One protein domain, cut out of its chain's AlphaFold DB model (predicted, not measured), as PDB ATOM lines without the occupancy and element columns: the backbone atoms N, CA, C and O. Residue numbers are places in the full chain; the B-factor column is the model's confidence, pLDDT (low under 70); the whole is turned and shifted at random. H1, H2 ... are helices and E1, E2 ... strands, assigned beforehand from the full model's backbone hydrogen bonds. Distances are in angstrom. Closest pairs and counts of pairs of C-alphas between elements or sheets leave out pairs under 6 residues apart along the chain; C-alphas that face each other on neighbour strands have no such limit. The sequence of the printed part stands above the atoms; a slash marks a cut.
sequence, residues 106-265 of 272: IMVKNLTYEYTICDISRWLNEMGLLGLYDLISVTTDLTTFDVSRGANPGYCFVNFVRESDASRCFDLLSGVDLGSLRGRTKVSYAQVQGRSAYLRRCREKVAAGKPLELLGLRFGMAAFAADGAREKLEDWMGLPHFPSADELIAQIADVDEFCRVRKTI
ATOM      1  N   ILE A 106     125.946  79.648 344.700       98.06
ATOM      2  CA  ILE A 106     124.730  80.221 345.276       98.06
ATOM      3  C   ILE A 106     123.884  79.134 345.936       98.06
ATOM      4  O   ILE A 106     123.944  77.960 345.581       98.06
ATOM      5  N   MET A 107     123.082  79.552 346.904       97.81
ATOM      6  CA  MET A 107     122.029  78.785 347.542       97.81
ATOM      7  C   MET A 107     120.693  79.412 347.154       97.81
ATOM      8  O   MET A 107     120.429  80.567 347.505       97.81
ATOM      9  N   VAL A 108     119.857  78.646 346.463       97.44
ATOM     10  CA  VAL A 108     118.492  79.041 346.103       97.44
ATOM     11  C   VAL A 108     117.551  78.442 347.139       97.44
ATOM     12  O   VAL A 108     117.577  77.240 347.375       97.44
ATOM     13  N   LYS A 109     116.750  79.280 347.794       96.12
ATOM     14  CA  LYS A 109     115.806  78.925 348.865       96.12
ATOM     15  C   LYS A 109     114.371  79.179 348.414       96.12
ATOM     16  O   LYS A 109     114.133  79.972 347.504       96.12
ATOM     17  N   ASN A 110     113.429  78.585 349.146       95.06
ATOM     18  CA  ASN A 110     111.989  78.601 348.879       95.06
ATOM     19  C   ASN A 110     111.593  77.871 347.583       95.06
ATOM     20  O   ASN A 110     110.593  78.220 346.958       95.06
ATOM     21  N   LEU A 111     112.346  76.838 347.202       92.44
ATOM     22  CA  LEU A 111     111.933  75.928 346.131       92.44
ATOM     23  C   LEU A 111     110.683  75.142 346.549       92.44
ATOM     24  O   LEU A 111     110.471  74.901 347.745       92.44
ATOM     25  N   THR A 112     109.849  74.755 345.579       89.44
ATOM     26  CA  THR A 112     108.782  73.785 345.857       89.44
ATOM     27  C   THR A 112     109.415  72.422 346.123       89.44
ATOM     28  O   THR A 112     110.514  72.131 345.648       89.44
ATOM     29  N   TYR A 113     108.756  71.596 346.926       86.00
ATOM     30  CA  TYR A 113     109.315  70.316 347.358       86.00
ATOM     31  C   TYR A 113     109.374  69.279 346.227       86.00
ATOM     32  O   TYR A 113     110.123  68.307 346.328       86.00
ATOM     33  N   GLU A 114     108.610  69.489 345.151       84.31
ATOM     34  CA  GLU A 114     108.614  68.632 343.966       84.31
ATOM     35  C   GLU A 114     109.811  68.886 343.052       84.31
ATOM     36  O   GLU A 114     110.122  68.030 342.233       84.31
ATOM     37  N   TYR A 115     110.493  70.035 343.173       88.50
ATOM     38  CA  TYR A 115     111.584  70.364 342.255       88.50
ATOM     39  C   TYR A 115     112.705  69.332 342.356       88.50
ATOM     40  O   TYR A 115     113.385  69.205 343.383       88.50
ATOM     41  N   THR A 116     112.912  68.618 341.256       88.25
ATOM     42  CA  THR A 116     114.032  67.703 341.079       88.25
ATOM     43  C   THR A 116     115.261  68.456 340.568       88.25
ATOM     44  O   THR A 116     115.198  69.616 340.155       88.25
ATOM     45  N   ILE A 117     116.411  67.780 340.536       91.75
ATOM     46  CA  ILE A 117     117.608  68.321 339.875       91.75
ATOM     47  C   ILE A 117     117.339  68.598 338.391       91.75
ATOM     48  O   ILE A 117     117.840  69.585 337.856       91.75
ATOM     49  N   CYS A 118     116.539  67.752 337.736       91.12
ATOM     50  CA  CYS A 118     116.166  67.923 336.337       91.12
ATOM     51  C   CYS A 118     115.313  69.181 336.140       91.12
ATOM     52  O   CYS A 118     115.571  69.938 335.206       91.12
ATOM     53  N   ASP A 119     114.362  69.451 337.036       92.94
ATOM     54  CA  ASP A 119     113.530  70.658 336.967       92.94
ATOM     55  C   ASP A 119     114.346  71.919 337.232       92.94
ATOM     56  O   ASP A 119     114.226  72.892 336.493       92.94
ATOM     57  N   ILE A 120     115.242  71.886 338.226       95.12
ATOM     58  CA  ILE A 120     116.155  72.999 338.513       95.12
ATOM     59  C   ILE A 120     117.076  73.252 337.315       95.12
ATOM     60  O   ILE A 120     117.237  74.394 336.899       95.12
ATOM     61  N   SER A 121     117.663  72.204 336.730       96.06
ATOM     62  CA  SER A 121     118.519  72.330 335.544       96.06
ATOM     63  C   SER A 121     117.749  72.904 334.356       96.06
ATOM     64  O   SER A 121     118.214  73.860 333.739       96.06
ATOM     65  N   ARG A 122     116.541  72.393 334.075       95.88
ATOM     66  CA  ARG A 122     115.661  72.914 333.019       95.88
ATOM     67  C   ARG A 122     115.360  74.395 333.237       95.88
ATOM     68  O   ARG A 122     115.559  75.187 332.323       95.88
ATOM     69  N   TRP A 123     114.981  74.769 334.457       95.75
ATOM     70  CA  TRP A 123     114.674  76.147 334.832       95.75
ATOM     71  C   TRP A 123     115.870  77.092 334.639       95.75
ATOM     72  O   TRP A 123     115.732  78.160 334.045       95.75
ATOM     73  N   LEU A 124     117.074  76.684 335.055       97.31
ATOM     74  CA  LEU A 124     118.299  77.457 334.812       97.31
ATOM     75  C   LEU A 124     118.612  77.579 333.311       97.31
ATOM     76  O   LEU A 124     119.032  78.638 332.840       97.31
ATOM     77  N   ASN A 125     118.396  76.510 332.548       96.88
ATOM     78  CA  ASN A 125     118.651  76.495 331.109       96.88
ATOM     79  C   ASN A 125     117.687  77.422 330.355       96.88
ATOM     80  O   ASN A 125     118.128  78.156 329.473       96.88
ATOM     81  N   GLU A 126     116.409  77.455 330.741       96.44
ATOM     82  CA  GLU A 126     115.396  78.379 330.204       96.44
ATOM     83  C   GLU A 126     115.760  79.852 330.446       96.44
ATOM     84  O   GLU A 126     115.419  80.719 329.643       96.44
ATOM     85  N   MET A 127     116.530  80.143 331.498       96.19
ATOM     86  CA  MET A 127     117.079  81.478 331.769       96.19
ATOM     87  C   MET A 127     118.377  81.796 331.009       96.19
ATOM     88  O   MET A 127     118.980  82.857 331.207       96.19
ATOM     89  N   GLY A 128     118.829  80.893 330.136       97.00
ATOM     90  CA  GLY A 128     120.053  81.058 329.356       97.00
ATOM     91  C   GLY A 128     121.327  80.877 330.181       97.00
ATOM     92  O   GLY A 128     122.327  81.540 329.899       97.00
ATOM     93  N   LEU A 129     121.286  80.018 331.208       97.50
ATOM     94  CA  LEU A 129     122.442  79.679 332.049       97.50
ATOM     95  C   LEU A 129     123.055  78.305 331.721       97.50
ATOM     96  O   LEU A 129     123.947  77.847 332.437       97.50
ATOM     97  N   LEU A 130     122.601  77.645 330.649       97.25
ATOM     98  CA  LEU A 130     123.155  76.369 330.189       97.25
ATOM     99  C   LEU A 130     124.667  76.492 329.927       97.25
ATOM    100  O   LEU A 130     125.110  77.430 329.265       97.25
ATOM    101  N   GLY A 131     125.450  75.548 330.454       97.12
ATOM    102  CA  GLY A 131     126.915  75.528 330.323       97.12
ATOM    103  C   GLY A 131     127.658  76.552 331.194       97.12
ATOM    104  O   GLY A 131     128.884  76.618 331.151       97.12
ATOM    105  N   LEU A 132     126.948  77.355 332.001       98.06
ATOM    106  CA  LEU A 132     127.564  78.333 332.913       98.06
ATOM    107  C   LEU A 132     127.735  77.800 334.342       98.06
ATOM    108  O   LEU A 132     128.466  78.389 335.142       98.06
ATOM    109  N   TYR A 133     127.072  76.689 334.666       98.25
ATOM    110  CA  TYR A 133     127.183  75.982 335.936       98.25
ATOM    111  C   TYR A 133     127.763  74.585 335.738       98.25
ATOM    112  O   TYR A 133     127.535  73.952 334.711       98.25
ATOM    113  N   ASP A 134     128.515  74.115 336.730       97.38
ATOM    114  CA  ASP A 134     129.187  72.808 336.706       97.38
ATOM    115  C   ASP A 134     128.673  71.847 337.788       97.38
ATOM    116  O   ASP A 134     129.027  70.665 337.801       97.38
ATOM    117  N   LEU A 135     127.818  72.338 338.692       97.44
ATOM    118  CA  LEU A 135     127.220  71.547 339.757       97.44
ATOM    119  C   LEU A 135     125.845  72.084 340.150       97.44
ATOM    120  O   LEU A 135     125.694  73.267 340.456       97.44
ATOM    121  N   ILE A 136     124.886  71.169 340.275       97.00
ATOM    122  CA  ILE A 136     123.653  71.365 341.041       97.00
ATOM    123  C   ILE A 136     123.634  70.334 342.167       97.00
ATOM    124  O   ILE A 136     123.826  69.140 341.932       97.00
ATOM    125  N   SER A 137     123.381  70.788 343.392       94.81
ATOM    126  CA  SER A 137     123.180  69.917 344.544       94.81
ATOM    127  C   SER A 137     121.887  70.258 345.270       94.81
ATOM    128  O   SER A 137     121.687  71.373 345.746       94.81
ATOM    129  N   VAL A 138     121.010  69.274 345.376       91.75
ATOM    130  CA  VAL A 138     119.794  69.306 346.177       91.75
ATOM    131  C   VAL A 138     120.048  68.439 347.400       91.75
ATOM    132  O   VAL A 138     120.382  67.264 347.270       91.75
ATOM    133  N   THR A 139     119.930  69.005 348.600       82.31
ATOM    134  CA  THR A 139     120.110  68.209 349.816       82.31
ATOM    135  C   THR A 139     118.954  67.227 349.933       82.31
ATOM    136  O   THR A 139     117.848  67.612 350.287       82.31
ATOM    137  N   THR A 140     119.195  65.961 349.636       71.38
ATOM    138  CA  THR A 140     118.204  64.899 349.796       71.38
ATOM    139  C   THR A 140     118.329  64.357 351.217       71.38
ATOM    140  O   THR A 140     119.276  63.629 351.519       71.38
ATOM    141  N   ASP A 141     117.422  64.742 352.118       67.44
ATOM    142  CA  ASP A 141     117.347  64.097 353.432       67.44
ATOM    143  C   ASP A 141     116.639  62.749 353.284       67.44
ATOM    144  O   ASP A 141     115.416  62.646 353.366       67.44
ATOM    145  N   LEU A 142     117.433  61.709 353.032       69.31
ATOM    146  CA  LEU A 142     116.936  60.344 352.898       69.31
ATOM    147  C   LEU A 142     116.410  59.759 354.215       69.31
ATOM    148  O   LEU A 142     115.688  58.765 354.177       69.31
ATOM    149  N   THR A 143     116.726  60.371 355.363       61.41
ATOM    150  CA  THR A 143     116.261  59.910 356.680       61.41
ATOM    151  C   THR A 143     114.818  60.330 356.942       61.41
ATOM    152  O   THR A 143     114.034  59.569 357.512       61.41
ATOM    153  N   THR A 144     114.434  61.519 356.466       58.00
ATOM    154  CA  THR A 144     113.087  62.081 356.630       58.00
ATOM    155  C   THR A 144     112.269  62.057 355.348       58.00
ATOM    156  O   THR A 144     111.302  62.811 355.257       58.00
ATOM    157  N   PHE A 145     112.668  61.266 354.349       56.00
ATOM    158  CA  PHE A 145     112.073  61.240 353.012       56.00
ATOM    159  C   PHE A 145     110.647  60.674 353.045       56.00
ATOM    160  O   PHE A 145     110.359  59.549 352.640       56.00
ATOM    161  N   ASP A 146     109.737  61.470 353.589       56.34
ATOM    162  CA  ASP A 146     108.317  61.322 353.413       56.34
ATOM    163  C   ASP A 146     108.034  61.700 351.965       56.34
ATOM    164  O   ASP A 146     108.011  62.873 351.600       56.34
ATOM    165  N   VAL A 147     107.858  60.683 351.125       49.62
ATOM    166  CA  VAL A 147     107.561  60.853 349.700       49.62
ATOM    167  C   VAL A 147     106.302  61.711 349.497       49.62
ATOM    168  O   VAL A 147     106.170  62.367 348.470       49.62
ATOM    169  N   SER A 148     105.415  61.804 350.500       47.19
ATOM    170  CA  SER A 148     104.260  62.710 350.458       47.19
ATOM    171  C   SER A 148     104.607  64.195 350.655       47.19
ATOM    172  O   SER A 148     103.800  65.056 350.316       47.19
ATOM    173  N   ARG A 149     105.799  64.519 351.178       51.97
ATOM    174  CA  ARG A 149     106.284  65.888 351.442       51.97
ATOM    175  C   ARG A 149     107.282  66.412 350.410       51.97
ATOM    176  O   ARG A 149     107.696  67.562 350.537       51.97
ATOM    177  N   GLY A 150     107.633  65.605 349.409       54.31
ATOM    178  CA  GLY A 150     108.557  65.952 348.333       54.31
ATOM    179  C   GLY A 150     110.030  65.687 348.613       54.31
ATOM    180  O   GLY A 150     110.452  65.429 349.738       54.31
ATOM    181  N   ALA A 151     110.819  65.750 347.543       68.38
ATOM    182  CA  ALA A 151     112.188  65.255 347.501       68.38
ATOM    183  C   ALA A 151     113.238  66.227 348.060       68.38
ATOM    184  O   ALA A 151     114.359  65.811 348.365       68.38
ATOM    185  N   ASN A 152     112.911  67.519 348.180       82.12
ATOM    186  CA  ASN A 152     113.866  68.536 348.610       82.12
ATOM    187  C   ASN A 152     113.372  69.368 349.814       82.12
ATOM    188  O   ASN A 152     112.182  69.657 349.936       82.12
ATOM    189  N   PRO A 153     114.281  69.833 350.693       86.12
ATOM    190  CA  PRO A 153     113.956  70.630 351.880       86.12
ATOM    191  C   PRO A 153     113.592  72.097 351.568       86.12
ATOM    192  O   PRO A 153     113.526  72.928 352.476       86.12
ATOM    193  N   GLY A 154     113.364  72.447 350.300       90.81
ATOM    194  CA  GLY A 154     113.053  73.800 349.839       90.81
ATOM    195  C   GLY A 154     114.280  74.641 349.492       90.81
ATOM    196  O   GLY A 154     114.172  75.868 349.415       90.81
ATOM    197  N   TYR A 155     115.450  74.022 349.314       94.44
ATOM    198  CA  TYR A 155     116.645  74.716 348.845       94.44
ATOM    199  C   TYR A 155     117.580  73.817 348.030       94.44
ATOM    200  O   TYR A 155     117.601  72.598 348.201       94.44
ATOM    201  N   CYS A 156     118.391  74.441 347.180       96.06
ATOM    202  CA  CYS A 156     119.473  73.799 346.442       96.06
ATOM    203  C   CYS A 156     120.719  74.693 346.404       96.06
ATOM    204  O   CYS A 156     120.672  75.879 346.743       96.06
ATOM    205  N   PHE A 157     121.835  74.111 345.979       97.44
ATOM    206  CA  PHE A 157     123.081  74.794 345.681       97.44
ATOM    207  C   PHE A 157     123.401  74.672 344.199       97.44
ATOM    208  O   PHE A 157     123.234  73.604 343.612       97.44
ATOM    209  N   VAL A 158     123.912  75.753 343.621       98.19
ATOM    210  CA  VAL A 158     124.378  75.787 342.235       98.19
ATOM    211  C   VAL A 158     125.765  76.409 342.224       98.19
ATOM    212  O   VAL A 158     125.935  77.519 342.735       98.19
ATOM    213  N   ASN A 159     126.758  75.699 341.688       98.06
ATOM    214  CA  ASN A 159     128.084  76.264 341.459       98.06
ATOM    215  C   ASN A 159     128.232  76.681 339.997       98.06
ATOM    216  O   ASN A 159     127.985  75.895 339.086       98.06
ATOM    217  N   PHE A 160     128.665  77.920 339.802       98.25
ATOM    218  CA  PHE A 160     128.978  78.488 338.503       98.25
ATOM    219  C   PHE A 160     130.466  78.361 338.191       98.25
ATOM    220  O   PHE A 160     131.311  78.314 339.087       98.25
ATOM    221  N   VAL A 161     130.791  78.343 336.900       96.88
ATOM    222  CA  VAL A 161     132.181  78.343 336.428       96.88
ATOM    223  C   VAL A 161     132.837  79.702 336.692       96.88
ATOM    224  O   VAL A 161     134.025  79.770 337.007       96.88
ATOM    225  N   ARG A 162     132.065  80.795 336.596       97.06
ATOM    226  CA  ARG A 162     132.532  82.169 336.830       97.06
ATOM    227  C   ARG A 162     131.663  82.894 337.852       97.06
ATOM    228  O   ARG A 162     130.452  82.705 337.913       97.06
ATOM    229  N   GLU A 163     132.284  83.797 338.605       97.19
ATOM    230  CA  GLU A 163     131.595  84.653 339.580       97.19
ATOM    231  C   GLU A 163     130.565  85.584 338.922       97.19
ATOM    232  O   GLU A 163     129.481  85.789 339.464       97.19
ATOM    233  N   SER A 164     130.851  86.093 337.719       97.62
ATOM    234  CA  SER A 164     129.904  86.922 336.962       97.62
ATOM    235  C   SER A 164     128.595  86.191 336.664       97.62
ATOM    236  O   SER A 164     127.524  86.791 336.730       97.62
ATOM    237  N   ASP A 165     128.674  84.891 336.375       98.19
ATOM    238  CA  ASP A 165     127.513  84.065 336.042       98.19
ATOM    239  C   ASP A 165     126.699  83.740 337.304       98.19
ATOM    240  O   ASP A 165     125.469  83.802 337.276       98.19
ATOM    241  N   ALA A 166     127.374  83.514 338.438       98.06
ATOM    242  CA  ALA A 166     126.725  83.393 339.744       98.06
ATOM    243  C   ALA A 166     125.982  84.677 340.137       98.06
ATOM    244  O   ALA A 166     124.827  84.607 340.555       98.06
ATOM    245  N   SER A 167     126.612  85.844 339.963       97.56
ATOM    246  CA  SER A 167     125.978  87.140 340.232       97.56
ATOM    247  C   SER A 167     124.776  87.372 339.319       97.56
ATOM    248  O   SER A 167     123.721  87.787 339.787       97.56
ATOM    249  N   ARG A 168     124.891  87.049 338.027       97.69
ATOM    250  CA  ARG A 168     123.768  87.148 337.086       97.69
ATOM    251  C   ARG A 168     122.610  86.241 337.499       97.69
ATOM    252  O   ARG A 168     121.460  86.670 337.483       97.69
ATOM    253  N   CYS A 169     122.899  84.997 337.873       97.25
ATOM    254  CA  CYS A 169     121.889  84.066 338.366       97.25
ATOM    255  C   CYS A 169     121.225  84.581 339.651       97.25
ATOM    256  O   CYS A 169     120.011  84.484 339.801       97.25
ATOM    257  N   PHE A 170     122.002  85.190 340.551       96.31
ATOM    258  CA  PHE A 170     121.487  85.808 341.770       96.31
ATOM    259  C   PHE A 170     120.374  86.813 341.470       96.31
ATOM    260  O   PHE A 170     119.309  86.747 342.086       96.31
ATOM    261  N   ASP A 171     120.606  87.708 340.511       96.81
ATOM    262  CA  ASP A 171     119.642  88.736 340.127       96.81
ATOM    263  C   ASP A 171     118.424  88.135 339.415       96.81
ATOM    264  O   ASP A 171     117.291  88.505 339.718       96.81
ATOM    265  N   LEU A 172     118.643  87.167 338.517       97.06
ATOM    266  CA  LEU A 172     117.569  86.503 337.767       97.06
ATOM    267  C   LEU A 172     116.623  85.705 338.667       97.06
ATOM    268  O   LEU A 172     115.417  85.692 338.433       97.06
ATOM    269  N   LEU A 173     117.169  85.025 339.675       95.94
ATOM    270  CA  LEU A 173     116.405  84.134 340.543       95.94
ATOM    271  C   LEU A 173     115.842  84.832 341.776       95.94
ATOM    272  O   LEU A 173     115.015  84.254 342.469       95.94
ATOM    273  N   SER A 174     116.269  86.049 342.103       96.31
ATOM    274  CA  SER A 174     115.797  86.715 343.314       96.31
ATOM    275  C   SER A 174     114.348  87.176 343.175       96.31
ATOM    276  O   SER A 174     114.022  88.055 342.384       96.31
ATOM    277  N   GLY A 175     113.465  86.623 344.010       95.25
ATOM    278  CA  GLY A 175     112.066  87.034 344.053       95.25
ATOM    279  C   GLY A 175     111.192  86.441 342.945       95.25
ATOM    280  O   GLY A 175     110.055  86.890 342.796       95.25
ATOM    281  N   VAL A 176     111.675  85.437 342.207       95.12
ATOM    282  CA  VAL A 176     110.857  84.694 341.240       95.12
ATOM    283  C   VAL A 176     109.781  83.910 341.982       95.12
ATOM    284  O   VAL A 176     110.064  83.224 342.971       95.12
ATOM    285  N   ASP A 177     108.546  84.022 341.509       93.88
ATOM    286  CA  ASP A 177     107.429  83.220 341.988       93.88
ATOM    287  C   ASP A 177     107.354  81.921 341.183       93.88
ATOM    288  O   ASP A 177     107.193  81.950 339.964       93.88
ATOM    289  N   LEU A 178     107.501  80.793 341.872       88.75
ATOM    290  CA  LEU A 178     107.419  79.455 341.281       88.75
ATOM    291  C   LEU A 178     106.043  78.810 341.495       88.75
ATOM    292  O   LEU A 178     105.913  77.599 341.355       88.75
ATOM    293  N   GLY A 179     105.033  79.584 341.917       84.75
ATOM    294  CA  GLY A 179     103.754  79.033 342.370       84.75
ATOM    295  C   GLY A 179     103.892  78.243 343.676       84.75
ATOM    296  O   GLY A 179     103.068  77.389 343.990       84.75
ATOM    297  N   SER A 180     104.962  78.507 344.432       77.62
ATOM    298  CA  SER A 180     105.301  77.787 345.655       77.62
ATOM    299  C   SER A 180     104.471  78.272 346.833       77.62
ATOM    300  O   SER A 180     104.407  79.470 347.111       77.62
ATOM    301  N   LEU A 181     103.965  77.339 347.646       80.44
ATOM    302  CA  LEU A 181     103.385  77.655 348.959       80.44
ATOM    303  C   LEU A 181     104.393  78.343 349.902       80.44
ATOM    304  O   LEU A 181     103.997  78.971 350.881       80.44
ATOM    305  N   ARG A 182     105.702  78.251 349.616       81.56
ATOM    306  CA  ARG A 182     106.775  78.920 350.376       81.56
ATOM    307  C   ARG A 182     107.019  80.370 349.936       81.56
ATOM    308  O   ARG A 182     107.901  81.033 350.487       81.56
ATOM    309  N   GLY A 183     106.243  80.865 348.972       90.31
ATOM    310  CA  GLY A 183     106.361  82.202 348.406       90.31
ATOM    311  C   GLY A 183     107.496  82.320 347.390       90.31
ATOM    312  O   GLY A 183     107.936  81.341 346.792       90.31
ATOM    313  N   ARG A 184     107.976  83.550 347.200       95.75
ATOM    314  CA  ARG A 184     109.023  83.860 346.222       95.75
ATOM    315  C   ARG A 184     110.378  83.287 346.637       95.75
ATOM    316  O   ARG A 184     110.721  83.238 347.825       95.75
ATOM    317  N   THR A 185     111.153  82.902 345.637       96.62
ATOM    318  CA  THR A 185     112.526  82.410 345.776       96.62
ATOM    319  C   THR A 185     113.435  83.442 346.442       96.62
ATOM    320  O   THR A 185     113.291  84.657 346.268       96.62
ATOM    321  N   LYS A 186     114.380  82.953 347.249       96.75
ATOM    322  CA  LYS A 186     115.419  83.773 347.886       96.75
ATOM    323  C   LYS A 186     116.782  83.217 347.523       96.75
ATOM    324  O   LYS A 186     117.010  82.023 347.694       96.75
ATOM    325  N   VAL A 187     117.697  84.077 347.100       97.56
ATOM    326  CA  VAL A 187     119.059  83.672 346.747       97.56
ATOM    327  C   VAL A 187     120.042  84.238 347.764       97.56
ATOM    328  O   VAL A 187     119.881  85.344 348.276       97.56
ATOM    329  N   SER A 188     121.049  83.446 348.110       97.56
ATOM    330  CA  SER A 188     122.178  83.860 348.944       97.56
ATOM    331  C   SER A 188     123.440  83.167 348.453       97.56
ATOM    332  O   SER A 188     123.350  82.056 347.943       97.56
ATOM    333  N   TYR A 189     124.616  83.758 348.637       97.19
ATOM    334  CA  TYR A 189     125.859  83.017 348.418       97.19
ATOM    335  C   TYR A 189     125.988  81.882 349.440       97.19
ATOM    336  O   TYR A 189     125.616  82.036 350.605       97.19
ATOM    337  N   ALA A 190     126.478  80.725 348.995       96.19
ATOM    338  CA  ALA A 190     126.693  79.578 349.868       96.19
ATOM    339  C   ALA A 190     127.881  79.811 350.820       96.19
ATOM    340  O   ALA A 190     128.808  80.551 350.506       96.19
ATOM    341  N   GLN A 191     127.897  79.140 351.972       93.62
ATOM    342  CA  GLN A 191     129.072  79.168 352.856       93.62
ATOM    343  C   GLN A 191     130.256  78.391 352.263       93.62
ATOM    344  O   GLN A 191     131.408  78.776 352.428       93.62
ATOM    345  N   VAL A 192     129.974  77.298 351.548       93.69
ATOM    346  CA  VAL A 192     130.984  76.534 350.806       93.69
ATOM    347  C   VAL A 192     131.018  77.067 349.378       93.69
ATOM    348  O   VAL A 192     130.034  76.927 348.656       93.69
ATOM    349  N   GLN A 193     132.136  77.687 348.999       96.19
ATOM    350  CA  GLN A 193     132.333  78.319 347.694       96.19
ATOM    351  C   GLN A 193     133.249  77.495 346.788       96.19
ATOM    352  O   GLN A 193     134.323  77.058 347.205       96.19
ATOM    353  N   GLY A 194     132.840  77.348 345.532       95.38
ATOM    354  CA  GLY A 194     133.630  76.756 344.463       95.38
ATOM    355  C   GLY A 194     133.581  75.231 344.407       95.38
ATOM    356  O   GLY A 194     133.465  74.525 345.416       95.38
ATOM    357  N   ARG A 195     133.755  74.715 343.187       94.19
ATOM    358  CA  ARG A 195     133.818  73.281 342.872       94.19
ATOM    359  C   ARG A 195     134.800  72.517 343.759       94.19
ATOM    360  O   ARG A 195     134.431  71.495 344.328       94.19
ATOM    361  N   SER A 196     136.025  73.015 343.932       93.38
ATOM    362  CA  SER A 196     137.068  72.323 344.707       93.38
ATOM    363  C   SER A 196     136.694  72.127 346.178       93.38
ATOM    364  O   SER A 196     136.938  71.059 346.741       93.38
ATOM    365  N   ALA A 197     136.074  73.129 346.807       93.56
ATOM    366  CA  ALA A 197     135.633  73.017 348.194       93.56
ATOM    367  C   ALA A 197     134.464  72.031 348.330       93.56
ATOM    368  O   ALA A 197     134.423  71.254 349.287       93.56
ATOM    369  N   TYR A 198     133.551  72.024 347.354       91.50
ATOM    370  CA  TYR A 198     132.442  71.074 347.313       91.50
ATOM    371  C   TYR A 198     132.936  69.635 347.122       91.50
ATOM    372  O   TYR A 198     132.558  68.749 347.883       91.50
ATOM    373  N   LEU A 199     133.860  69.420 346.181       92.50
ATOM    374  CA  LEU A 199     134.513  68.133 345.939       92.50
ATOM    375  C   LEU A 199     135.204  67.588 347.187       92.50
ATOM    376  O   LEU A 199     135.049  66.412 347.510       92.50
ATOM    377  N   ARG A 200     135.938  68.439 347.914       93.88
ATOM    378  CA  ARG A 200     136.564  68.060 349.187       93.88
ATOM    379  C   ARG A 200     135.520  67.544 350.181       93.88
ATOM    380  O   ARG A 200     135.688  66.449 350.706       93.88
ATOM    381  N   ARG A 201     134.408  68.264 350.354       91.44
ATOM    382  CA  ARG A 201     133.309  67.851 351.242       91.44
ATOM    383  C   ARG A 201     132.653  66.539 350.798       91.44
ATOM    384  O   ARG A 201     132.314  65.707 351.633       91.44
ATOM    385  N   CYS A 202     132.467  66.336 349.495       90.19
ATOM    386  CA  CYS A 202     131.948  65.074 348.964       90.19
ATOM    387  C   CYS A 202     132.901  63.915 349.265       90.19
ATOM    388  O   CYS A 202     132.457  62.869 349.727       90.19
ATOM    389  N   ARG A 203     134.210  64.113 349.080       91.81
ATOM    390  CA  ARG A 203     135.228  63.102 349.395       91.81
ATOM    391  C   ARG A 203     135.284  62.773 350.883       91.81
ATOM    392  O   ARG A 203     135.414  61.605 351.218       91.81
ATOM    393  N   GLU A 204     135.129  63.758 351.763       92.00
ATOM    394  CA  GLU A 204     135.026  63.532 353.213       92.00
ATOM    395  C   GLU A 204     133.824  62.644 353.563       92.00
ATOM    396  O   GLU A 204     133.964  61.690 354.325       92.00
ATOM    397  N   LYS A 205     132.657  62.894 352.953       90.69
ATOM    398  CA  LYS A 205     131.469  62.039 353.122       90.69
ATOM    399  C   LYS A 205     131.677  60.629 352.571       90.69
ATOM    400  O   LYS A 205     131.256  59.660 353.195       90.69
ATOM    401  N   VAL A 206     132.343  60.512 351.421       91.56
ATOM    402  CA  VAL A 206     132.701  59.211 350.839       91.56
ATOM    403  C   VAL A 206     133.637  58.442 351.759       91.56
ATOM    404  O   VAL A 206     133.385  57.274 352.032       91.56
ATOM    405  N   ALA A 207     134.661  59.103 352.296       92.00
ATOM    406  CA  ALA A 207     135.590  58.510 353.249       92.00
ATOM    407  C   ALA A 207     134.903  58.102 354.563       92.00
ATOM    408  O   ALA A 207     135.281  57.097 355.158       92.00
ATOM    409  N   ALA A 208     133.876  58.840 354.996       92.94
ATOM    410  CA  ALA A 208     133.066  58.470 356.154       92.94
ATOM    411  C   ALA A 208     132.214  57.208 355.918       92.94
ATOM    412  O   ALA A 208     131.786  56.584 356.887       92.94
ATOM    413  N   GLY A 209     131.951  56.835 354.659       90.56
ATOM    414  CA  GLY A 209     131.347  55.550 354.293       90.56
ATOM    415  C   GLY A 209     129.900  55.354 354.750       90.56
ATOM    416  O   GLY A 209     129.421  54.225 354.783       90.56
ATOM    417  N   LYS A 210     129.189  56.419 355.130       89.88
ATOM    418  CA  LYS A 210     127.814  56.313 355.632       89.88
ATOM    419  C   LYS A 210     126.834  56.103 354.471       89.88
ATOM    420  O   LYS A 210     126.695  57.018 353.652       89.88
ATOM    421  N   PRO A 211     126.095  54.977 354.413       88.94
ATOM    422  CA  PRO A 211     125.291  54.634 353.240       88.94
ATOM    423  C   PRO A 211     124.269  55.703 352.842       88.94
ATOM    424  O   PRO A 211     124.152  56.045 351.668       88.94
ATOM    425  N   LEU A 212     123.578  56.303 353.814       85.50
ATOM    426  CA  LEU A 212     122.566  57.336 353.560       85.50
ATOM    427  C   LEU A 212     123.166  58.637 353.028       85.50
ATOM    428  O   LEU A 212     122.602  59.260 352.133       85.50
ATOM    429  N   GLU A 213     124.326  59.048 353.546       88.56
ATOM    430  CA  GLU A 213     125.006  60.241 353.040       88.56
ATOM    431  C   GLU A 213     125.475  60.017 351.595       88.56
ATOM    432  O   GLU A 213     125.351  60.916 350.764       88.56
ATOM    433  N   LEU A 214     125.952  58.807 351.281       91.12
ATOM    434  CA  LEU A 214     126.373  58.409 349.939       91.12
ATOM    435  C   LEU A 214     125.203  58.328 348.954       91.12
ATOM    436  O   LEU A 214     125.313  58.824 347.832       91.12
ATOM    437  N   LEU A 215     124.065  57.772 349.370       89.12
ATOM    438  CA  LEU A 215     122.839  57.783 348.570       89.12
ATOM    439  C   LEU A 215     122.378  59.226 348.312       89.12
ATOM    440  O   LEU A 215     122.026  59.569 347.185       89.12
ATOM    441  N   GLY A 216     122.459  60.096 349.324       88.00
ATOM    442  CA  GLY A 216     122.143  61.516 349.185       88.00
ATOM    443  C   GLY A 216     123.047  62.226 348.175       88.00
ATOM    444  O   GLY A 216     122.566  63.044 347.399       88.00
ATOM    445  N   LEU A 217     124.338  61.885 348.116       90.31
ATOM    446  CA  LEU A 217     125.231  62.374 347.058       90.31
ATOM    447  C   LEU A 217     124.817  61.843 345.677       90.31
ATOM    448  O   LEU A 217     124.796  62.612 344.720       90.31
ATOM    449  N   ARG A 218     124.468  60.555 345.567       89.69
ATOM    450  CA  ARG A 218     124.138  59.909 344.284       89.69
ATOM    451  C   ARG A 218     122.874  60.479 343.639       89.69
ATOM    452  O   ARG A 218     122.856  60.698 342.432       89.69
ATOM    453  N   PHE A 219     121.833  60.714 344.435       87.31
ATOM    454  CA  PHE A 219     120.539  61.202 343.941       87.31
ATOM    455  C   PHE A 219     120.388  62.720 344.034       87.31
ATOM    456  O   PHE A 219     119.645  63.312 343.255       87.31
ATOM    457  N   GLY A 220     121.097  63.351 344.969       89.62
ATOM    458  CA  GLY A 220     121.019  64.779 345.260       89.62
ATOM    459  C   GLY A 220     122.060  65.630 344.535       89.62
ATOM    460  O   GLY A 220     122.152  66.824 344.806       89.62
ATOM    461  N   MET A 221     122.864  65.069 343.627       92.31
ATOM    462  CA  MET A 221     123.856  65.838 342.869       92.31
ATOM    463  C   MET A 221     123.835  65.528 341.373       92.31
ATOM    464  O   MET A 221     123.689  64.383 340.944       92.31
ATOM    465  N   ALA A 222     124.042  66.568 340.569       94.75
ATOM    466  CA  ALA A 222     124.381  66.438 339.160       94.75
ATOM    467  C   ALA A 222     125.550  67.355 338.817       94.75
ATOM    468  O   ALA A 222     125.549  68.543 339.147       94.75
ATOM    469  N   ALA A 223     126.531  66.763 338.147       96.12
ATOM    470  CA  ALA A 223     127.680  67.438 337.580       96.12
ATOM    471  C   ALA A 223     127.431  67.742 336.102       96.12
ATOM    472  O   ALA A 223     126.770  66.960 335.411       96.12
ATOM    473  N   PHE A 224     127.975  68.858 335.628       96.56
ATOM    474  CA  PHE A 224     127.811  69.309 334.252       96.56
ATOM    475  C   PHE A 224     129.155  69.739 333.662       96.56
ATOM    476  O   PHE A 224     129.947  70.423 334.315       96.56
ATOM    477  N   ALA A 225     129.384  69.345 332.414       95.31
ATOM    478  CA  ALA A 225     130.495  69.801 331.602       95.31
ATOM    479  C   ALA A 225     130.236  71.223 331.074       95.31
ATOM    480  O   ALA A 225     129.132  71.763 331.161       95.31
ATOM    481  N   ALA A 226     131.267  71.839 330.492       91.69
ATOM    482  CA  ALA A 226     131.198  73.209 329.977       91.69
ATOM    483  C   ALA A 226     130.205  73.389 328.810       91.69
ATOM    484  O   ALA A 226     129.730  74.496 328.571       91.69
ATOM    485  N   ASP A 227     129.884  72.318 328.085       93.69
ATOM    486  CA  ASP A 227     128.861  72.303 327.033       93.69
ATOM    487  C   ASP A 227     127.436  72.089 327.584       93.69
ATOM    488  O   ASP A 227     126.468  72.076 326.825       93.69
ATOM    489  N   GLY A 228     127.295  71.940 328.906       93.50
ATOM    490  CA  GLY A 228     126.036  71.660 329.587       93.50
ATOM    491  C   GLY A 228     125.642  70.182 329.601       93.50
ATOM    492  O   GLY A 228     124.590  69.850 330.151       93.50
ATOM    493  N   ALA A 229     126.455  69.281 329.039       94.88
ATOM    494  CA  ALA A 229     126.213  67.849 329.135       94.88
ATOM    495  C   ALA A 229     126.382  67.371 330.584       94.88
ATOM    496  O   ALA A 229     127.264  67.824 331.314       94.88
ATOM    497  N   ARG A 230     125.536  66.430 331.012       95.12
ATOM    498  CA  ARG A 230     125.642  65.833 332.347       95.12
ATOM    499  C   ARG A 230     126.849  64.897 332.400       95.12
ATOM    500  O   ARG A 230     126.949  63.971 331.599       95.12
ATOM    501  N   GLU A 231     127.721  65.106 333.378       94.81
ATOM    502  CA  GLU A 231     128.857  64.226 333.653       94.81
ATOM    503  C   GLU A 231     128.466  63.143 334.663       94.81
ATOM    504  O   GLU A 231     127.594  63.337 335.521       94.81
ATOM    505  N   LYS A 232     129.134  61.986 334.586       93.25
ATOM    506  CA  LYS A 232     129.036  60.984 335.648       93.25
ATOM    507  C   LYS A 232     129.636  61.561 336.923       93.25
ATOM    508  O   LYS A 232     130.695  62.190 336.902       93.25
ATOM    509  N   LEU A 233     128.957  61.338 338.043       90.69
ATOM    510  CA  LEU A 233     129.373  61.895 339.325       90.69
ATOM    511  C   LEU A 233     130.735  61.330 339.757       90.69
ATOM    512  O   LEU A 233     131.540  62.039 340.353       90.69
ATOM    513  N   GLU A 234     131.006  60.072 339.427       92.75
ATOM    514  CA  GLU A 234     132.257  59.369 339.703       92.75
ATOM    515  C   GLU A 234     133.445  60.029 338.999       92.75
ATOM    516  O   GLU A 234     134.434  60.374 339.652       92.75
ATOM    517  N   ASP A 235     133.293  60.286 337.699       93.38
ATOM    518  CA  ASP A 235     134.293  60.966 336.876       93.38
ATOM    519  C   ASP A 235     134.521  62.392 337.396       93.38
ATOM    520  O   ASP A 235     135.658  62.814 337.612       93.38
ATOM    521  N   TRP A 236     133.433  63.106 337.709       92.69
ATOM    522  CA  TRP A 236     133.499  64.466 338.243       92.69
ATOM    523  C   TRP A 236     134.201  64.540 339.605       92.69
ATOM    524  O   TRP A 236     134.957  65.482 339.864       92.69
ATOM    525  N   MET A 237     133.981  63.549 340.476       91.31
ATOM    526  CA  MET A 237     134.636  63.456 341.783       91.31
ATOM    527  C   MET A 237     136.071  62.917 341.713       91.31
ATOM    528  O   MET A 237     136.822  63.059 342.689       91.31
ATOM    529  N   GLY A 238     136.472  62.336 340.578       92.31
ATOM    530  CA  GLY A 238     137.739  61.626 340.422       92.31
ATOM    531  C   GLY A 238     137.806  60.380 341.302       92.31
ATOM    532  O   GLY A 238     138.840  60.122 341.918       92.31
ATOM    533  N   LEU A 239     136.690  59.659 341.438       88.81
ATOM    534  CA  LEU A 239     136.617  58.427 342.217       88.81
ATOM    535  C   LEU A 239     136.679  57.219 341.277       88.81
ATOM    536  O   LEU A 239     135.874  57.143 340.353       88.81
ATOM    537  N   PRO A 240     137.577  56.246 341.523       87.00
ATOM    538  CA  PRO A 240     137.682  55.059 340.674       87.00
ATOM    539  C   PRO A 240     136.433  54.176 340.762       87.00
ATOM    540  O   PRO A 240     136.090  53.479 339.812       87.00
ATOM    541  N   HIS A 241     135.755  54.201 341.910       89.50
ATOM    542  CA  HIS A 241     134.516  53.485 342.143       89.50
ATOM    543  C   HIS A 241     133.677  54.249 343.169       89.50
ATOM    544  O   HIS A 241     134.175  54.621 344.233       89.50
ATOM    545  N   PHE A 242     132.407  54.482 342.848       89.75
ATOM    546  CA  PHE A 242     131.411  54.971 343.793       89.75
ATOM    547  C   PHE A 242     130.319  53.907 343.905       89.75
ATOM    548  O   PHE A 242     129.757  53.544 342.864       89.75
ATOM    549  N   PRO A 243     129.988  53.425 345.115       90.75
ATOM    550  CA  PRO A 243     129.023  52.346 345.282       90.75
ATOM    551  C   PRO A 243     127.697  52.637 344.570       90.75
ATOM    552  O   PRO A 243     127.204  53.774 344.556       90.75
ATOM    553  N   SER A 244     127.129  51.617 343.943       91.56
ATOM    554  CA  SER A 244     125.789  51.647 343.360       91.56
ATOM    555  C   SER A 244     124.722  51.867 344.436       91.56
ATOM    556  O   SER A 244     124.961  51.690 345.631       91.56
ATOM    557  N   ALA A 245     123.517  52.262 344.016       87.94
ATOM    558  CA  ALA A 245     122.403  52.407 344.949       87.94
ATOM    559  C   ALA A 245     122.108  51.085 345.677       87.94
ATOM    560  O   ALA A 245     121.956  51.093 346.894       87.94
ATOM    561  N   ASP A 246     122.115  49.958 344.962       88.94
ATOM    562  CA  ASP A 246     121.850  48.638 345.542       88.94
ATOM    563  C   ASP A 246     122.914  48.224 346.566       88.94
ATOM    564  O   ASP A 246     122.571  47.740 347.645       88.94
ATOM    565  N   GLU A 247     124.197  48.475 346.282       91.94
ATOM    566  CA  GLU A 247     125.287  48.211 347.232       91.94
ATOM    567  C   GLU A 247     125.158  49.052 348.503       91.94
ATOM    568  O   GLU A 247     125.435  48.556 349.593       91.94
ATOM    569  N   LEU A 248     124.739  50.314 348.385       90.25
ATOM    570  CA  LEU A 248     124.529  51.192 349.538       90.25
ATOM    571  C   LEU A 248     123.295  50.781 350.341       90.25
ATOM    572  O   LEU A 248     123.351  50.739 351.566       90.25
ATOM    573  N   ILE A 249     122.194  50.438 349.668       87.31
ATOM    574  CA  ILE A 249     120.972  49.945 350.312       87.31
ATOM    575  C   ILE A 249     121.270  48.659 351.091       87.31
ATOM    576  O   ILE A 249     120.839  48.527 352.232       87.31
ATOM    577  N   ALA A 250     122.058  47.739 350.526       90.12
ATOM    578  CA  ALA A 250     122.451  46.495 351.187       90.12
ATOM    579  C   ALA A 250     123.308  46.699 352.454       90.12
ATOM    580  O   ALA A 250     123.396  45.792 353.279       90.12
ATOM    581  N   GLN A 251     123.928  47.871 352.625       91.12
ATOM    582  CA  GLN A 251     124.720  48.220 353.811       91.12
ATOM    583  C   GLN A 251     123.879  48.823 354.948       91.12
ATOM    584  O   GLN A 251     124.402  49.041 356.042       91.12
ATOM    585  N   ILE A 252     122.594  49.110 354.720       89.44
ATOM    586  CA  ILE A 252     121.698  49.644 355.750       89.44
ATOM    587  C   ILE A 252     121.281  48.498 356.676       89.44
ATOM    588  O   ILE A 252     120.515  47.618 356.289       89.44
ATOM    589  N   ALA A 253     121.806  48.507 357.903       86.69
ATOM    590  CA  ALA A 253     121.561  47.452 358.886       86.69
ATOM    591  C   ALA A 253     120.161  47.519 359.521       86.69
ATOM    592  O   ALA A 253     119.602  46.487 359.887       86.69
ATOM    593  N   ASP A 254     119.601  48.721 359.669       89.25
ATOM    594  CA  ASP A 254     118.268  48.916 360.239       89.25
ATOM    595  C   ASP A 254     117.185  48.540 359.215       89.25
ATOM    596  O   ASP A 254     117.121  49.099 358.121       89.25
ATOM    597  N   VAL A 255     116.335  47.567 359.555       83.75
ATOM    598  CA  VAL A 255     115.347  46.994 358.623       83.75
ATOM    599  C   VAL A 255     114.261  48.003 358.246       83.75
ATOM    600  O   VAL A 255     113.808  48.023 357.098       83.75
ATOM    601  N   ASP A 256     113.855  48.860 359.182       84.31
ATOM    602  CA  ASP A 256     112.822  49.868 358.941       84.31
ATOM    603  C   ASP A 256     113.360  50.997 358.053       84.31
ATOM    604  O   ASP A 256     112.674  51.480 357.149       84.31
ATOM    605  N   GLU A 257     114.598  51.426 358.277       81.56
ATOM    606  CA  GLU A 257     115.329  52.355 357.417       81.56
ATOM    607  C   GLU A 257     115.579  51.764 356.029       81.56
ATOM    608  O   GLU A 257     115.276  52.419 355.033       81.56
ATOM    609  N   PHE A 258     116.009  50.504 355.940       83.12
ATOM    610  CA  PHE A 258     116.168  49.785 354.676       83.12
ATOM    611  C   PHE A 258     114.865  49.777 353.868       83.12
ATOM    612  O   PHE A 258     114.850  50.166 352.697       83.12
ATOM    613  N   CYS A 259     113.750  49.374 354.489       80.94
ATOM    614  CA  CYS A 259     112.448  49.316 353.824       80.94
ATOM    615  C   CYS A 259     111.997  50.702 353.347       80.94
ATOM    616  O   CYS A 259     111.498  50.835 352.224       80.94
ATOM    617  N   ARG A 260     112.200  51.739 354.172       80.75
ATOM    618  CA  ARG A 260     111.880  53.131 353.823       80.75
ATOM    619  C   ARG A 260     112.711  53.618 352.642       80.75
ATOM    620  O   ARG A 260     112.138  54.039 351.641       80.75
ATOM    621  N   VAL A 261     114.034  53.500 352.719       80.25
ATOM    622  CA  VAL A 261     114.960  53.943 351.666       80.25
ATOM    623  C   VAL A 261     114.690  53.207 350.357       80.25
ATOM    624  O   VAL A 261     114.589  53.838 349.306       80.25
ATOM    625  N   ARG A 262     114.490  51.885 350.403       79.94
ATOM    626  CA  ARG A 262     114.185  51.086 349.211       79.94
ATOM    627  C   ARG A 262     112.873  51.510 348.553       79.94
ATOM    628  O   ARG A 262     112.826  51.652 347.333       79.94
ATOM    629  N   LYS A 263     111.813  51.728 349.340       80.06
ATOM    630  CA  LYS A 263     110.526  52.219 348.824       80.06
ATOM    631  C   LYS A 263     110.685  53.594 348.177       80.06
ATOM    632  O   LYS A 263     110.187  53.805 347.076       80.06
ATOM    633  N   THR A 264     111.408  54.495 348.834       75.00
ATOM    634  CA  THR A 264     111.703  55.839 348.333       75.00
ATOM    635  C   THR A 264     112.430  55.806 346.995       75.00
ATOM    636  O   THR A 264     111.998  56.448 346.043       75.00
ATOM    637  N   ILE A 265     113.505  55.025 346.897       77.44
ATOM    638  CA  ILE A 265     114.294  54.913 345.668       77.44
ATOM    639  C   ILE A 265     113.453  54.297 344.546       77.44
ATOM    640  O   ILE A 265     113.486  54.779 343.417       77.44
TER     641      ILE A 265
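Overview. This is residues 106 to 265 of the 272 residues of a protein of Polarella glacialis (UniProt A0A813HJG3). A five-stranded antiparallel sheet has H1 and H2 over one face, H2 along the strands and H1 slantwise to them, while the helical hairpin of H3 and H4 reaches away from the sheet, and H6 and H7 extend the body beyond H4. Small H5 packs on the edge strand E5. There are 160 printed residues with seven named helices and five named strands, in the order E1 H1 E2 E3 H2 E4 H3 H4 E5 H5 H6 H7; the class is mixed, helices and strands. The sheet's order is E4, E1, E3, E2, E5. The whole is compact, with a radius of gyration of the C-alphas of 15.9 A and spans of 45 by 37 by 26 A.

Along the chain. Find C-alpha 106 at (124.730, 80.221, 345.276), where E1 begins, residues 106 to 109. The other strands are E2, residues 133 to 138, 14.3 A long; E3, 155 to 160, 16.5 A; E4, 186 to 189; and E5, 221 to 224. The helices are H1, 117 to 126, 14.1 A; H2, 163 to 173, 15.2 A; H3, 195 to 208, 19.9 A; H4, 211 to 220, 13.6 A; H5, 233 to 237; H6, 245 to 249; and H7, 255 to 265, 15.2 A, ending at C-alpha 265, (114.294, 54.913, 345.668).

Arrangement. Look first at the sheet, where these backbone atoms of antiparallel neighbour strands are within hydrogen-bond range: N 107 and O 188 of E1 and E4 at 2.7 A, N 108 and O 156 of E1 and E3 at 2.9 A, N 157 and O 137 of the hairpin E2 and E3 at 2.8 A, and N 136 and O 222 of E2 and E5 at 2.9 A. H2 runs along the strands over E1, at a height over the sheet of 7.8 A. H1, on the same face, runs slantwise at 36 degrees to E2 on the local plane, at a height of 9.5 A. E1, H1, E2 and E3, H2, E4 are split strand-helix-strand units, two strands running the same way with another between them, each with a right-handed crossover. H5 is on the opposite face, with C-alphas 223 and 233 closest to E5 at 6.1 A. H3 and H4 only graze the sheet; this hairpin touches at C-alphas 206 and 214, 6.4 A, with a shallow tilt of 30 degrees, opposite ways. H4 touches H6 at C-alphas 211 and 248, 5.1 A. H6 and H7 only just touch, with 3 pairs of C-alphas within 8 A, the closest being 249 and 258, 6.5 A. In each helix every O i to N i+4 pair is within hydrogen-bond range.

Size, cuts and confidence. The farthest C-alphas, Ser 164 and Val 255, are 47.7 A apart. The printed part has no cut. The long links are E2 to E3 and H2 to E4. Look for low confidence at residues 141 to 151, under 70; the mean pLDDT of the printed part is 89.5.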